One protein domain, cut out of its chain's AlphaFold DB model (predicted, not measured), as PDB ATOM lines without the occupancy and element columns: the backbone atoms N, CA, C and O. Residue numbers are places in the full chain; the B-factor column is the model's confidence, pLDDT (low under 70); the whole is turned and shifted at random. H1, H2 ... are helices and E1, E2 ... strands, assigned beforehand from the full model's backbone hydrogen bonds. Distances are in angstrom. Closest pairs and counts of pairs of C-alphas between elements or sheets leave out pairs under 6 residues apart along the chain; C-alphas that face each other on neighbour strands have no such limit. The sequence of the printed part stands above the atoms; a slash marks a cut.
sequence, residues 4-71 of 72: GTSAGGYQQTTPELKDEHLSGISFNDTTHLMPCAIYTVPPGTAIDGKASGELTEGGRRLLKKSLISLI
ATOM      1  N   GLY A   4      22.313 -19.414  16.671       83.56
ATOM      2  CA  GLY A   4      21.892 -18.016  16.663       83.56
ATOM      3  C   GLY A   4      22.625 -17.173  17.695       83.56
ATOM      4  O   GLY A   4      23.147 -17.692  18.680       83.56
ATOM      5  N   THR A   5      22.651 -15.864  17.473       83.12
ATOM      6  CA  THR A   5      23.263 -14.884  18.385       83.12
ATOM      7  C   THR A   5      22.258 -14.324  19.401       83.12
ATOM      8  O   THR A   5      22.640 -13.776  20.429       83.12
ATOM      9  N   SER A   6      20.955 -14.510  19.169       77.81
ATOM     10  CA  SER A   6      19.858 -13.937  19.958       77.81
ATOM     11  C   SER A   6      19.274 -14.909  20.994       77.81
ATOM     12  O   SER A   6      18.068 -15.161  21.017       77.81
ATOM     13  N   ALA A   7      20.119 -15.459  21.868       76.56
ATOM     14  CA  ALA A   7      19.711 -16.424  22.896       76.56
ATOM     15  C   ALA A   7      18.676 -15.877  23.897       76.56
ATOM     16  O   ALA A   7      17.766 -16.599  24.299       76.56
ATOM     17  N   GLY A   8      18.764 -14.588  24.247       71.25
ATOM     18  CA  GLY A   8      17.907 -13.953  25.258       71.25
ATOM     19  C   GLY A   8      16.420 -13.837  24.896       71.25
ATOM     20  O   GLY A   8      15.619 -13.490  25.757       71.25
ATOM     21  N   GLY A   9      16.035 -14.123  23.647       75.25
ATOM     22  CA  GLY A   9      14.632 -14.129  23.215       75.25
ATOM     23  C   GLY A   9      13.882 -15.434  23.502       75.25
ATOM     24  O   GLY A   9      12.674 -15.495  23.279       75.25
ATOM     25  N   TYR A  10      14.571 -16.478  23.972       76.31
ATOM     26  CA  TYR A  10      14.003 -17.813  24.149       76.31
ATOM     27  C   TYR A  10      13.871 -18.178  25.630       76.31
ATOM     28  O   TYR A  10      14.752 -17.893  26.434       76.31
ATOM     29  N   GLN A  11      12.766 -18.840  25.986       76.81
ATOM     30  CA  GLN A  11      12.536 -19.342  27.347       76.81
ATOM     31  C   GLN A  11      13.337 -20.620  27.645       76.81
ATOM     32  O   GLN A  11      13.598 -20.931  28.803       76.81
ATOM     33  N   GLN A  12      13.705 -21.379  26.611       80.69
ATOM     34  CA  GLN A  12      14.468 -22.619  26.729       80.69
ATOM     35  C   GLN A  12      15.971 -22.356  26.880       80.69
ATOM     36  O   GLN A  12      16.495 -21.353  26.398       80.69
ATOM     37  N   THR A  13      16.684 -23.312  27.482       83.31
ATOM     38  CA  THR A  13      18.145 -23.265  27.614       83.31
ATOM     39  C   THR A  13      18.819 -23.241  26.243       83.31
ATOM     40  O   THR A  13      18.728 -24.193  25.465       83.31
ATOM     41  N   THR A  14      19.550 -22.166  25.979       88.50
ATOM     42  CA  THR A  14      20.276 -21.903  24.734       88.50
ATOM     43  C   THR A  14      21.766 -21.763  25.043       88.50
ATOM     44  O   THR A  14      22.266 -20.654  25.210       88.50
ATOM     45  N   PRO A  15      22.506 -22.872  25.226       90.81
ATOM     46  CA  PRO A  15      23.889 -22.780  25.669       90.81
ATOM     47  C   PRO A  15      24.796 -22.229  24.571       90.81
ATOM     48  O   PRO A  15      24.638 -22.536  23.389       90.81
ATOM     49  N   GLU A  16      25.778 -21.447  24.995       92.62
ATOM     50  CA  GLU A  16      26.812 -20.880  24.137       92.62
ATOM     51  C   GLU A  16      27.695 -21.975  23.507       92.62
ATOM     52  O   GLU A  16      28.119 -22.934  24.165       92.62
ATOM     53  N   LEU A  17      27.997 -21.817  22.219       91.25
ATOM     54  CA  LEU A  17      29.051 -22.536  21.519       91.25
ATOM     55  C   LEU A  17      30.364 -21.776  21.679       91.25
ATOM     56  O   LEU A  17      30.473 -20.615  21.305       91.25
ATOM     57  N   LYS A  18      31.367 -22.476  22.200       92.94
ATOM     58  CA  LYS A  18      32.729 -21.989  22.381       92.94
ATOM     59  C   LYS A  18      33.641 -22.732  21.419       92.94
ATOM     60  O   LYS A  18      33.271 -23.806  20.942       92.94
ATOM     61  N   ASP A  19      34.845 -22.218  21.210       90.69
ATOM     62  CA  ASP A  19      35.821 -22.838  20.308       90.69
ATOM     63  C   ASP A  19      36.118 -24.303  20.674       90.69
ATOM     64  O   ASP A  19      36.231 -25.148  19.797       90.69
ATOM     65  N   GLU A  20      36.118 -24.659  21.963       92.94
ATOM     66  CA  GLU A  20      36.291 -26.050  22.428       92.94
ATOM     67  C   GLU A  20      35.179 -27.020  21.968       92.94
ATOM     68  O   GLU A  20      35.356 -28.245  21.959       92.94
ATOM     69  N   HIS A  21      34.017 -26.496  21.574       94.62
ATOM     70  CA  HIS A  21      32.887 -27.271  21.066       94.62
ATOM     71  C   HIS A  21      32.971 -27.528  19.551       94.62
ATOM     72  O   HIS A  21      32.180 -28.325  19.032       94.62
ATOM     73  N   LEU A  22      33.908 -26.886  18.844       93.12
ATOM     74  CA  LEU A  22      33.994 -26.856  17.384       93.12
ATOM     75  C   LEU A  22      35.386 -27.277  16.896       93.12
ATOM     76  O   LEU A  22      36.396 -27.092  17.567       93.12
ATOM     77  N   SER A  23      35.441 -27.874  15.712       93.44
ATOM     78  CA  SER A  23      36.680 -28.223  15.016       93.44
ATOM     79  C   SER A  23      36.540 -27.820  13.556       93.44
ATOM     80  O   SER A  23      35.493 -28.052  12.961       93.44
ATOM     81  N   GLY A  24      37.560 -27.191  12.968       90.00
ATOM     82  CA  GLY A  24      37.548 -26.775  11.557       90.00
ATOM     83  C   GLY A  24      36.606 -25.610  11.210       90.00
ATOM     84  O   GLY A  24      36.458 -25.296  10.032       90.00
ATOM     85  N   ILE A  25      35.987 -24.973  12.209       88.88
ATOM     86  CA  ILE A  25      35.177 -23.754  12.087       88.88
ATOM     87  C   ILE A  25      35.255 -22.948  13.390       88.88
ATOM     88  O   ILE A  25      35.425 -23.523  14.464       88.88
ATOM     89  N   SER A  26      35.100 -21.631  13.293       86.94
ATOM     90  CA  SER A  26      34.902 -20.726  14.425       86.94
ATOM     91  C   SER A  26      33.823 -19.698  14.081       86.94
ATOM     92  O   SER A  26      33.518 -19.466  12.906       86.94
ATOM     93  N   PHE A  27      33.225 -19.092  15.103       85.94
ATOM     94  CA  PHE A  27      32.272 -17.997  14.942       85.94
ATOM     95  C   PHE A  27      32.916 -16.690  15.404       85.94
ATOM     96  O   PHE A  27      33.595 -16.664  16.424       85.94
ATOM     97  N   ASN A  28      32.696 -15.601  14.663       86.31
ATOM     98  CA  ASN A  28      33.196 -14.277  15.050       86.31
ATOM     99  C   ASN A  28      32.363 -13.642  16.174       86.31
ATOM    100  O   ASN A  28      32.862 -12.792  16.903       86.31
ATOM    101  N   ASP A  29      31.108 -14.075  16.306       88.25
ATOM    102  CA  ASP A  29      30.155 -13.592  17.296       88.25
ATOM    103  C   ASP A  29      29.793 -14.700  18.284       88.25
ATOM    104  O   ASP A  29      29.778 -15.890  17.938       88.25
ATOM    105  N   THR A  30      29.408 -14.302  19.500       89.88
ATOM    106  CA  THR A  30      28.862 -15.213  20.508       89.88
ATOM    107  C   THR A  30      27.643 -15.939  19.949       89.88
ATOM    108  O   THR A  30      26.559 -15.376  19.775       89.88
ATOM    109  N   THR A  31      27.830 -17.221  19.675       91.94
ATOM    110  CA  THR A  31      26.850 -18.060  18.998       91.94
ATOM    111  C   THR A  31      26.330 -19.098  19.973       91.94
ATOM    112  O   THR A  31      27.091 -19.680  20.733       91.94
ATOM    113  N   HIS A  32      25.030 -19.353  19.958       91.75
ATOM    114  CA  HIS A  32      24.380 -20.274  20.879       91.75
ATOM    115  C   HIS A  32      23.684 -21.395  20.112       91.75
ATOM    116  O   HIS A  32      23.174 -21.202  19.002       91.75
ATOM    117  N   LEU A  33      23.633 -22.575  20.728       91.19
ATOM    118  CA  LEU A  33      22.757 -23.653  20.288       91.19
ATOM    119  C   LEU A  33      21.310 -23.242  20.512       91.19
ATOM    120  O   LEU A  33      20.972 -22.833  21.619       91.19
ATOM    121  N   MET A  34      20.468 -23.403  19.485       90.06
ATOM    122  CA  MET A  34      19.020 -23.179  19.547       90.06
ATOM    123  C   MET A  34      18.295 -24.533  19.497       90.06
ATOM    124  O   MET A  34      17.855 -24.959  18.425       90.06
ATOM    125  N   PRO A  35      18.163 -25.258  20.623       85.75
ATOM    126  CA  PRO A  35      17.662 -26.628  20.607       85.75
ATOM    127  C   PRO A  35      16.159 -26.656  20.304       85.75
ATOM    128  O   PRO A  35      15.673 -27.603  19.703       85.75
ATOM    129  N   CYS A  36      15.423 -25.597  20.648       82.88
ATOM    130  CA  CYS A  36      14.009 -25.443  20.309       82.88
ATOM    131  C   CYS A  36      13.754 -25.197  18.806       82.88
ATOM    132  O   CYS A  36      12.623 -25.344  18.352       82.88
ATOM    133  N   ALA A  37      14.786 -24.861  18.025       84.56
ATOM    134  CA  ALA A  37      14.700 -24.551  16.599       84.56
ATOM    135  C   ALA A  37      15.246 -25.710  15.736       84.56
ATOM    136  O   ALA A  37      16.237 -25.575  15.006       84.56
ATOM    137  N   ILE A  38      14.626 -26.890  15.852       83.94
ATOM    138  CA  ILE A  38      14.960 -28.069  15.037       83.94
ATOM    139  C   ILE A  38      14.072 -28.091  13.799       83.94
ATOM    140  O   ILE A  38      12.850 -28.101  13.897       83.94
ATOM    141  N   TYR A  39      14.709 -28.169  12.634       82.50
ATOM    142  CA  TYR A  39      14.037 -28.281  11.348       82.50
ATOM    143  C   TYR A  39      14.537 -29.512  10.604       82.50
ATOM    144  O   TYR A  39      15.741 -29.784  10.565       82.50
ATOM    145  N   THR A  40      13.604 -30.224   9.982       86.69
ATOM    146  CA  THR A  40      13.917 -31.245   8.986       86.69
ATOM    147  C   THR A  40      14.169 -30.552   7.655       86.69
ATOM    148  O   THR A  40      13.335 -29.776   7.192       86.69
ATOM    149  N   VAL A  41      15.311 -30.836   7.035       83.69
ATOM    150  CA  VAL A  41      15.677 -30.313   5.713       83.69
ATOM    151  C   VAL A  41      15.949 -31.476   4.751       83.69
ATOM    152  O   VAL A  41      16.374 -32.542   5.207       83.69
ATOM    153  N   PRO A  42      15.707 -31.324   3.437       87.88
ATOM    154  CA  PRO A  42      16.049 -32.358   2.466       87.88
ATOM    155  C   PRO A  42      17.565 -32.638   2.456       87.88
ATOM    156  O   PRO A  42      18.351 -31.697   2.539       87.88
ATOM    157  N   PRO A  43      18.029 -33.891   2.281       80.38
ATOM    158  CA  PRO A  43      19.465 -34.204   2.300       80.38
ATOM    159  C   PRO A  43      20.300 -33.371   1.313       80.38
ATOM    160  O   PRO A  43      21.399 -32.929   1.639       80.38
ATOM    161  N   GLY A  44      19.745 -33.085   0.130       81.06
ATOM    162  CA  GLY A  44      20.404 -32.282  -0.903       81.06
ATOM    163  C   GLY A  44      20.596 -30.801  -0.557       81.06
ATOM    164  O   GLY A  44      21.327 -30.125  -1.268       81.06
ATOM    165  N   THR A  45      19.980 -30.280   0.513       80.25
ATOM    166  CA  THR A  45      20.177 -28.880   0.934       80.25
ATOM    167  C   THR A  45      21.335 -28.702   1.915       80.25
ATOM    168  O   THR A  45      21.756 -27.574   2.141       80.25
ATOM    169  N   ALA A  46      21.817 -29.782   2.537       70.81
ATOM    170  CA  ALA A  46      22.908 -29.747   3.519       70.81
ATOM    171  C   ALA A  46      24.238 -30.285   2.964       70.81
ATOM    172  O   ALA A  46      25.293 -30.034   3.540       70.81
ATOM    173  N   ILE A  47      24.193 -31.041   1.864       65.88
ATOM    174  CA  ILE A  47      25.351 -31.701   1.261       65.88
ATOM    175  C   ILE A  47      25.738 -30.922   0.000       65.88
ATOM    176  O   ILE A  47      25.330 -31.271  -1.103       65.88
ATOM    177  N   ASP A  48      26.515 -29.852   0.159       66.44
ATOM    178  CA  ASP A  48      27.101 -29.101  -0.964       66.44
ATOM    179  C   ASP A  48      28.571 -29.485  -1.235       66.44
ATOM    180  O   ASP A  48      29.227 -28.904  -2.100       66.44
ATOM    181  N   GLY A  49      29.097 -30.465  -0.485       64.38
ATOM    182  CA  GLY A  49      30.492 -30.915  -0.551       64.38
ATOM    183  C   GLY A  49      31.510 -29.911  -0.001       64.38
ATOM    184  O   GLY A  49      32.706 -30.191  -0.036       64.38
ATOM    185  N   LYS A  50      31.058 -28.759   0.509       67.81
ATOM    186  CA  LYS A  50      31.893 -27.674   1.043       67.81
ATOM    187  C   LYS A  50      31.772 -27.509   2.551       67.81
ATOM    188  O   LYS A  50      32.468 -26.661   3.103       67.81
ATOM    189  N   ALA A  51      30.910 -28.288   3.205       68.44
ATOM    190  CA  ALA A  51      30.739 -28.263   4.651       68.44
ATOM    191  C   ALA A  51      32.101 -28.378   5.359       68.44
ATOM    192  O   ALA A  51      32.738 -29.432   5.356       68.44
ATOM    193  N   SER A  52      32.546 -27.263   5.940       76.25
ATOM    194  CA  SER A  52      33.794 -27.166   6.684       76.25
ATOM    195  C   SER A  52      33.486 -27.087   8.171       76.25
ATOM    196  O   SER A  52      32.801 -26.170   8.626       76.25
ATOM    197  N   GLY A  53      34.023 -28.045   8.913       87.06
ATOM    198  CA  GLY A  53      33.975 -28.080  10.363       87.06
ATOM    199  C   GLY A  53      32.924 -29.021  10.943       87.06
ATOM    200  O   GLY A  53      31.993 -29.477  10.279       87.06
ATOM    201  N   GLU A  54      33.116 -29.348  12.211       90.81
ATOM    202  CA  GLU A  54      32.339 -30.342  12.934       90.81
ATOM    203  C   GLU A  54      32.238 -30.001  14.422       90.81
ATOM    204  O   GLU A  54      33.036 -29.246  14.977       90.81
ATOM    205  N   LEU A  55      31.255 -30.603  15.091       91.94
ATOM    206  CA  LEU A  55      31.209 -30.608  16.548       91.94
ATOM    207  C   LEU A  55      32.275 -31.562  17.088       91.94
ATOM    208  O   LEU A  55      32.288 -32.745  16.721       91.94
ATOM    209  N   THR A  56      33.074 -31.075  18.037       95.38
ATOM    210  CA  THR A  56      33.933 -31.930  18.868       95.38
ATOM    211  C   THR A  56      33.075 -32.870  19.717       95.38
ATOM    212  O   THR A  56      31.858 -32.701  19.837       95.38
ATOM    213  N   GLU A  57      33.690 -33.850  20.379       96.31
ATOM    214  CA  GLU A  57      32.955 -34.695  21.328       96.31
ATOM    215  C   GLU A  57      32.326 -33.871  22.469       96.31
ATOM    216  O   GLU A  57      31.188 -34.126  22.875       96.31
ATOM    217  N   GLY A  58      33.014 -32.816  22.922       96.12
ATOM    218  CA  GLY A  58      32.472 -31.845  23.875       96.12
ATOM    219  C   GLY A  58      31.225 -31.144  23.332       96.12
ATOM    220  O   GLY A  58      30.183 -31.140  23.993       96.12
ATOM    221  N   GLY A  59      31.289 -30.650  22.092       93.81
ATOM    222  CA  GLY A  59      30.147 -30.037  21.410       93.81
ATOM    223  C   GLY A  59      28.967 -30.997  21.217       93.81
ATOM    224  O   GLY A  59      27.818 -30.637  21.479       93.81
ATOM    225  N   ARG A  60      29.229 -32.258  20.848       94.50
ATOM    226  CA  ARG A  60      28.197 -33.307  20.724       94.50
ATOM    227  C   ARG A  60      27.538 -33.612  22.068       94.50
ATOM    228  O   ARG A  60      26.321 -33.805  22.123       94.50
ATOM    229  N   ARG A  61      28.310 -33.654  23.160       95.31
ATOM    230  CA  ARG A  61      27.778 -33.860  24.515       95.31
ATOM    231  C   ARG A  61      26.918 -32.683  24.966       95.31
ATOM    232  O   ARG A  61      25.857 -32.922  25.547       95.31
ATOM    233  N   LEU A  62      27.350 -31.450  24.696       93.75
ATOM    234  CA  LEU A  62      26.566 -30.247  24.973       93.75
ATOM    235  C   LEU A  62      25.228 -30.309  24.235       93.75
ATOM    236  O   LEU A  62      24.185 -30.264  24.880       93.75
ATOM    237  N   LEU A  63      25.265 -30.547  22.922       91.56
ATOM    238  CA  LEU A  63      24.080 -30.699  22.080       91.56
ATOM    239  C   LEU A  63      23.090 -31.729  22.639       91.56
ATOM    240  O   LEU A  63      21.914 -31.425  22.831       91.56
ATOM    241  N   LYS A  64      23.557 -32.944  22.942       92.31
ATOM    242  CA  LYS A  64      22.693 -34.002  23.490       92.31
ATOM    243  C   LYS A  64      22.008 -33.564  24.786       92.31
ATOM    244  O   LYS A  64      20.806 -33.766  24.927       92.31
ATOM    245  N   LYS A  65      22.747 -32.934  25.709       91.69
ATOM    246  CA  LYS A  65      22.170 -32.397  26.953       91.69
ATOM    247  C   LYS A  65      21.110 -31.332  26.669       91.69
ATOM    248  O   LYS A  65      20.050 -31.365  27.287       91.69
ATOM    249  N   SER A  66      21.372 -30.427  25.728       89.62
ATOM    250  CA  SER A  66      20.430 -29.370  25.351       89.62
ATOM    251  C   SER A  66      19.140 -29.925  24.755       89.62
ATOM    252  O   SER A  66      18.063 -29.470  25.119       89.62
ATOM    253  N   LEU A  67      19.227 -30.940  23.892       90.00
ATOM    254  CA  LEU A  67      18.047 -31.601  23.322       90.00
ATOM    255  C   LEU A  67      17.214 -32.307  24.391       90.00
ATOM    256  O   LEU A  67      15.996 -32.175  24.393       90.00
ATOM    257  N   ILE A  68      17.865 -33.014  25.318       89.88
ATOM    258  CA  ILE A  68      17.174 -33.676  26.433       89.88
ATOM    259  C   ILE A  68      16.459 -32.641  27.310       89.88
ATOM    260  O   ILE A  68      15.340 -32.891  27.733       89.88
ATOM    261  N   SER A  69      17.052 -31.460  27.524       86.50
ATOM    262  CA  SER A  69      16.434 -30.401  28.337       86.50
ATOM    263  C   SER A  69      15.167 -29.776  27.739       86.50
ATOM    264  O   SER A  69      14.498 -29.005  28.418       86.50
ATOM    265  N   LEU A  70      14.837 -30.078  26.478       83.81
ATOM    266  CA  LEU A  70      13.572 -29.662  25.863       83.81
ATOM    267  C   LEU A  70      12.396 -30.554  26.261       83.81
ATOM    268  O   LEU A  70      11.248 -30.180  26.026       83.81
ATOM    269  N   ILE A  71      12.678 -31.748  26.779       83.38
ATOM    270  CA  ILE A  71      11.659 -32.698  27.205       83.38
ATOM    271  C   ILE A  71      11.314 -32.362  28.667       83.38
ATOM    272  O   ILE A  71      12.247 -32.271  29.468       83.38
TER     273      ILE A  71
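AT A GLANCE: This is residues 4 to 71 of the 72 residues of an uncharacterized protein of Haloarcula quadrata (UniProt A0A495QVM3). There is little regular structure: a body of loops with one helix of 12 residues, H2, along one side of it, and a wide loop, residues 39 to 50, which sticks out with the small helix H1. Short antiparallel pairings tie residues 16 to 17 to residues 31 to 32 of the strand E1, and residues 22 to 23 to residues 54 to 55. The printed part has 68 residues, in the order E1, H1, H2; it is mostly helix, with 19 residues in named elements. It is only just compact, close to loose, with a radius of gyration of the C-alphas of 12.8 A and spans of 35 by 27 by 22 A.

IN THESE COORDINATES: Residues 4 to 30 hold no named element. E1 is residues 31 to 33, from C-alpha 31 at (26.850, -18.060, 18.998). H1 is residues 43 to 46. H2, residues 57 to 68, is 16.6 A long and ends with C-alpha 68 at (17.174, -33.676, 26.433).

HOW THE PARTS SIT: The closest C-alphas of E1 and H2, those of Leu 33 and Leu 63, are 7.4 A apart. H1 is apart from E1 and from H2. E1 pairs with no named strand. In H2 every O i to N i+4 pair is within hydrogen-bond range; H1 is too short for one.

THE WHOLE: The farthest C-alphas, of Gln 11 and Gly 49, are 35.1 A apart. The printed part has no cut, and both links are short. Residues 47 to 51 have pLDDT under 70.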